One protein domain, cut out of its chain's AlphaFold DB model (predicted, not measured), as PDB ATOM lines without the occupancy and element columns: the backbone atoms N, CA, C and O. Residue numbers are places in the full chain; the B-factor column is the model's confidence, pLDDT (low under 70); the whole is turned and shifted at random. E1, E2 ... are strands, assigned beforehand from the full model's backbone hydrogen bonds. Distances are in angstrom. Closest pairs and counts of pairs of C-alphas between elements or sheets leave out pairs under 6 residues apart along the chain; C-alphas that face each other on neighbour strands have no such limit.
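AT A GLANCE: This is residues 38 to 77 of the 136 residues of an uncharacterized protein of Aminobacter sp. SR38 (UniProt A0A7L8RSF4). A small, strongly twisted sheet of three antiparallel strands winds back and forth, with its long strand E2 bent sharply so that one part of E2 pairs with E1 and another with E3. A long stretch with no named element, residues 38 to 48, runs along the sheet before it turns back into E1, and a short tail, residues 74 to 77, follows E3. The printed part has 40 residues, with no named helix and three named strands, E1, E2 and E3 along the chain and in the same order across the sheet. The class is all strand, though under half of the residues, 17 of 40, are in named elements. The whole is compact, with a radius of gyration of the C-alphas of 9.3 A, and the C-alphas span 25 by 21 by 14 A.

HOW THE PARTS SIT: After residues 38 to 48, E1, residues 49 to 53, is an edge strand. Its neighbour E2, residues 58 to 65, is the inner strand, and E3, residues 70 to 73, is the other edge strand. The three form a meander, each strand the antiparallel neighbour of the one before. E1 and E2 are a hairpin, with 114 degrees between their directions. The C-alphas of Phe 52 and Thr 59 face each other at 3.8 A, and N 49 and O 62 are within hydrogen-bond range at 2.9 A, as are N 53 and O 58 at 3.0 A. E2 bends by 74 degrees at residue 61, and its pairing is staggered: it pairs with E1 over residues 58 to 62 and with E3 over residues 62 to 65. E2 and E3 are a hairpin too, with 123 degrees between their directions. The C-alphas of His 62 and Arg 73 face each other at 4.4 A, and N 72 and O 63 are within hydrogen-bond range at 2.9 A, as are N 65 and O 70 at 3.1 A. The closest C-alphas of E1 and E3, those of Val 53 and Pro 71, are 7.8 A apart.

IN THESE COORDINATES: E1 begins at C-alpha 49, at (172.974, 115.240, 133.695), and measures 10.4 A from first to last C-alpha. E2, residues 58 to 65, begins at C-alpha 58, at (162.372, 121.349, 128.825), and is the longest strand by residues, 18.7 A from first to last C-alpha. E3, residues 70 to 73, measures 9.9 A and ends at C-alpha 73, at (173.058, 120.312, 125.267).

THE WHOLE: The two C-alphas farthest apart, those of Val 38 and Pro 67, are 25.8 A apart. The printed part has no cut, and the links E1 to E2 and E2 to E3 are tight. The mean pLDDT of the printed part is 83.6, and residues 38 to 42 are under 70.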
ATOM      1  N   VAL A  38     158.606 120.457 140.158       56.97
ATOM      2  CA  VAL A  38     159.835 120.681 139.388       56.97
ATOM      3  C   VAL A  38     160.943 120.982 140.387       56.97
ATOM      4  O   VAL A  38     161.097 122.108 140.858       56.97
ATOM      5  N   ILE A  39     161.724 119.961 140.734       57.03
ATOM      6  CA  ILE A  39     162.929 120.134 141.547       57.03
ATOM      7  C   ILE A  39     163.936 120.930 140.706       57.03
ATOM      8  O   ILE A  39     164.562 120.392 139.792       57.03
ATOM      9  N   GLN A  40     164.083 122.226 140.992       53.47
ATOM     10  CA  GLN A  40     165.178 123.026 140.445       53.47
ATOM     11  C   GLN A  40     166.489 122.571 141.093       53.47
ATOM     12  O   GLN A  40     166.814 122.975 142.209       53.47
ATOM     13  N   VAL A  41     167.257 121.735 140.397       59.16
ATOM     14  CA  VAL A  41     168.622 121.391 140.808       59.16
ATOM     15  C   VAL A  41     169.528 122.560 140.410       59.16
ATOM     16  O   VAL A  41     169.692 122.850 139.228       59.16
ATOM     17  N   ARG A  42     170.061 123.299 141.391       63.06
ATOM     18  CA  ARG A  42     170.965 124.442 141.168       63.06
ATOM     19  C   ARG A  42     172.417 123.989 141.342       63.06
ATOM     20  O   ARG A  42     172.736 123.375 142.354       63.06
ATOM     21  N   GLY A  43     173.301 124.311 140.394       75.44
ATOM     22  CA  GLY A  43     174.744 124.064 140.525       75.44
ATOM     23  C   GLY A  43     175.466 123.841 139.195       75.44
ATOM     24  O   GLY A  43     174.881 123.382 138.223       75.44
ATOM     25  N   CYS A  44     176.756 124.168 139.143       83.81
ATOM     26  CA  CYS A  44     177.610 123.971 137.969       83.81
ATOM     27  C   CYS A  44     178.196 122.552 137.967       83.81
ATOM     28  O   CYS A  44     178.957 122.220 138.875       83.81
ATOM     29  N   HIS A  45     177.882 121.732 136.964       86.00
ATOM     30  CA  HIS A  45     178.365 120.352 136.841       86.00
ATOM     31  C   HIS A  45     179.067 120.124 135.496       86.00
ATOM     32  O   HIS A  45     178.634 120.631 134.462       86.00
ATOM     33  N   GLY A  46     180.172 119.377 135.512       84.00
ATOM     34  CA  GLY A  46     180.930 119.039 134.299       84.00
ATOM     35  C   GLY A  46     180.469 117.737 133.641       84.00
ATOM     36  O   GLY A  46     180.695 117.520 132.453       84.00
ATOM     37  N   ASP A  47     179.814 116.877 134.412       85.94
ATOM     38  CA  ASP A  47     179.244 115.601 134.003       85.94
ATOM     39  C   ASP A  47     177.874 115.777 133.318       85.94
ATOM     40  O   ASP A  47     177.105 116.666 133.698       85.94
ATOM     41  N   PRO A  48     177.543 114.954 132.299       88.50
ATOM     42  CA  PRO A  48     176.219 114.952 131.686       88.50
ATOM     43  C   PRO A  48     175.121 114.582 132.683       88.50
ATOM     44  O   PRO A  48     175.092 113.468 133.202       88.50
ATOM     45  N   GLN A  49     174.158 115.479 132.872       86.50
ATOM     46  CA  GLN A  49     172.974 115.240 133.695       86.50
ATOM     47  C   GLN A  49     171.694 115.435 132.884       86.50
ATOM     48  O   GLN A  49     171.690 116.109 131.854       86.50
ATOM     49  N   ARG A  50     170.589 114.839 133.353       88.06
ATOM     50  CA  ARG A  50     169.262 114.979 132.742       88.06
ATOM     51  C   ARG A  50     168.271 115.563 133.737       88.06
ATOM     52  O   ARG A  50     167.794 114.855 134.618       88.06
ATOM     53  N   HIS A  51     167.915 116.825 133.546       85.94
ATOM     54  CA  HIS A  51     166.871 117.502 134.316       85.94
ATOM     55  C   HIS A  51     166.313 118.701 133.533       85.94
ATOM     56  O   HIS A  51     166.719 118.942 132.393       85.94
ATOM     57  N   PHE A  52     165.309 119.386 134.090       84.50
ATOM     58  CA  PHE A  52     164.698 120.564 133.467       84.50
ATOM     59  C   PHE A  52     165.680 121.737 133.433       84.50
ATOM     60  O   PHE A  52     166.181 122.150 134.475       84.50
ATOM     61  N   VAL A  53     165.910 122.289 132.239       87.00
ATOM     62  CA  VAL A  53     166.777 123.454 132.037       87.00
ATOM     63  C   VAL A  53     165.917 124.628 131.573       87.00
ATOM     64  O   VAL A  53     165.402 124.576 130.451       87.00
ATOM     65  N   PRO A  54     165.778 125.704 132.371       85.19
ATOM     66  CA  PRO A  54     164.967 126.866 132.003       85.19
ATOM     67  C   PRO A  54     165.341 127.463 130.641       85.19
ATOM     68  O   PRO A  54     164.468 127.748 129.830       85.19
ATOM     69  N   GLN A  55     166.639 127.548 130.333       88.69
ATOM     70  CA  GLN A  55     167.163 128.076 129.068       88.69
ATOM     71  C   GLN A  55     166.762 127.233 127.846       88.69
ATOM     72  O   GLN A  55     166.836 127.707 126.715       88.69
ATOM     73  N   PHE A  56     166.368 125.972 128.048       89.81
ATOM     74  CA  PHE A  56     165.867 125.099 126.985       89.81
ATOM     75  C   PHE A  56     164.348 124.915 127.028       89.81
ATOM     76  O   PHE A  56     163.803 124.339 126.087       89.81
ATOM     77  N   GLY A  57     163.682 125.356 128.099       89.69
ATOM     78  CA  GLY A  57     162.245 125.192 128.313       89.69
ATOM     79  C   GLY A  57     161.783 123.738 128.468       89.69
ATOM     80  O   GLY A  57     160.596 123.466 128.327       89.69
ATOM     81  N   ARG A  58     162.695 122.782 128.704       85.88
ATOM     82  CA  ARG A  58     162.372 121.349 128.825       85.88
ATOM     83  C   ARG A  58     163.436 120.564 129.589       85.88
ATOM     84  O   ARG A  58     164.543 121.046 129.823       85.88
ATOM     85  N   THR A  59     163.108 119.319 129.929       86.12
ATOM     86  CA  THR A  59     164.076 118.324 130.412       86.12
ATOM     87  C   THR A  59     164.998 117.871 129.287       86.12
ATOM     88  O   THR A  59     164.525 117.383 128.263       86.12
ATOM     89  N   GLU A  60     166.309 117.993 129.488       89.88
ATOM     90  CA  GLU A  60     167.312 117.714 128.455       89.88
ATOM     91  C   GLU A  60     168.613 117.181 129.071       89.88
ATOM     92  O   GLU A  60     168.939 117.490 130.221       89.88
ATOM     93  N   TRP A  61     169.369 116.394 128.299       92.31
ATOM     94  CA  TRP A  61     170.743 116.041 128.666       92.31
ATOM     95  C   TRP A  61     171.676 117.231 128.442       92.31
ATOM     96  O   TRP A  61     171.743 117.785 127.341       92.31
ATOM     97  N   HIS A  62     172.411 117.635 129.473       93.56
ATOM     98  CA  HIS A  62     173.298 118.792 129.393       93.56
ATOM     99  C   HIS A  62     174.475 118.714 130.372       93.56
ATOM    100  O   HIS A  62     174.500 117.881 131.275       93.56
ATOM    101  N   VAL A  63     175.444 119.604 130.161       92.81
ATOM    102  CA  VAL A  63     176.542 119.935 131.084       92.81
ATOM    103  C   VAL A  63     176.565 121.446 131.317       92.81
ATOM    104  O   VAL A  63     176.064 122.199 130.477       92.81
ATOM    105  N   HIS A  64     177.193 121.907 132.398       93.75
ATOM    106  CA  HIS A  64     177.497 123.319 132.629       93.75
ATOM    107  C   HIS A  64     178.977 123.601 132.340       93.75
ATOM    108  O   HIS A  64     179.876 123.081 133.001       93.75
ATOM    109  N   ARG A  65     179.251 124.447 131.338       88.69
ATOM    110  CA  ARG A  65     180.621 124.875 131.014       88.69
ATOM    111  C   ARG A  65     181.046 126.003 131.952       88.69
ATOM    112  O   ARG A  65     180.330 126.980 132.099       88.69
ATOM    113  N   ARG A  66     182.232 125.893 132.554       84.75
ATOM    114  CA  ARG A  66     182.865 127.002 133.288       84.75
ATOM    115  C   ARG A  66     183.473 128.035 132.323       84.75
ATOM    116  O   ARG A  66     183.894 127.639 131.236       84.75
ATOM    117  N   PRO A  67     183.585 129.318 132.722       86.75
ATOM    118  CA  PRO A  67     183.299 129.876 134.054       86.75
ATOM    119  C   PRO A  67     181.850 130.337 134.273       86.75
ATOM    120  O   PRO A  67     181.452 130.529 135.414       86.75
ATOM    121  N   ASP A  68     181.061 130.491 133.213       86.81
ATOM    122  CA  ASP A  68     179.715 131.082 133.240       86.81
ATOM    123  C   ASP A  68     178.596 130.077 133.568       86.81
ATOM    124  O   ASP A  68     177.427 130.445 133.655       86.81
ATOM    125  N   CYS A  69     178.949 128.802 133.744       88.62
ATOM    126  CA  CYS A  69     178.034 127.691 134.014       88.62
ATOM    127  C   CYS A  69     176.896 127.596 132.997       88.62
ATOM    128  O   CYS A  69     175.796 127.132 133.300       88.62
ATOM    129  N   ARG A  70     177.181 128.004 131.758       91.44
ATOM    130  CA  ARG A  70     176.215 127.972 130.670       91.44
ATOM    131  C   ARG A  70     175.824 126.524 130.356       91.44
ATOM    132  O   ARG A  70     176.719 125.694 130.148       91.44
ATOM    133  N   PRO A  71     174.517 126.210 130.250       92.38
ATOM    134  CA  PRO A  71     174.072 124.892 129.839       92.38
ATOM    135  C   PRO A  71     174.383 124.646 128.370       92.38
ATOM    136  O   PRO A  71     174.050 125.438 127.484       92.38
ATOM    137  N   ILE A  72     175.011 123.505 128.114       93.56
ATOM    138  CA  ILE A  72     175.311 122.998 126.781       93.56
ATOM    139  C   ILE A  72     174.581 121.674 126.628       93.56
ATOM    140  O   ILE A  72     174.800 120.750 127.411       93.56
ATOM    141  N   ARG A  73     173.720 121.575 125.610       93.31
ATOM    142  CA  ARG A  73     173.058 120.312 125.267       93.31
ATOM    143  C   ARG A  73     174.112 119.296 124.867       93.31
ATOM    144  O   ARG A  73     174.961 119.580 124.023       93.31
ATOM    145  N   VAL A  74     174.015 118.104 125.427       91.06
ATOM    146  CA  VAL A  74     174.860 116.980 125.039       91.06
ATOM    147  C   VAL A  74     173.979 115.837 124.580       91.06
ATOM    148  O   VAL A  74     172.806 115.741 124.937       91.06
ATOM    149  N   ARG A  75     174.545 114.959 123.756       85.81
ATOM    150  CA  ARG A  75     173.877 113.690 123.476       85.81
ATOM    151  C   ARG A  75     173.765 112.918 124.793       85.81
ATOM    152  O   ARG A  75     174.667 113.052 125.626       85.81
ATOM    153  N   PRO A  76     172.708 112.107 124.978       77.88
ATOM    154  CA  PRO A  76     172.686 111.145 126.066       77.88
ATOM    155  C   PRO A  76     174.033 110.424 126.083       77.88
ATOM    156  O   PRO A  76     174.494 110.044 124.995       77.88
ATOM    157  N   PRO A  77     174.691 110.279 127.248       70.00
ATOM    158  CA  PRO A  77     175.902 109.485 127.309       70.00
ATOM    159  C   PRO A  77     175.582 108.157 126.635       70.00
ATOM    160  O   PRO A  77     174.579 107.514 126.965       70.00
TER     161      PRO A  77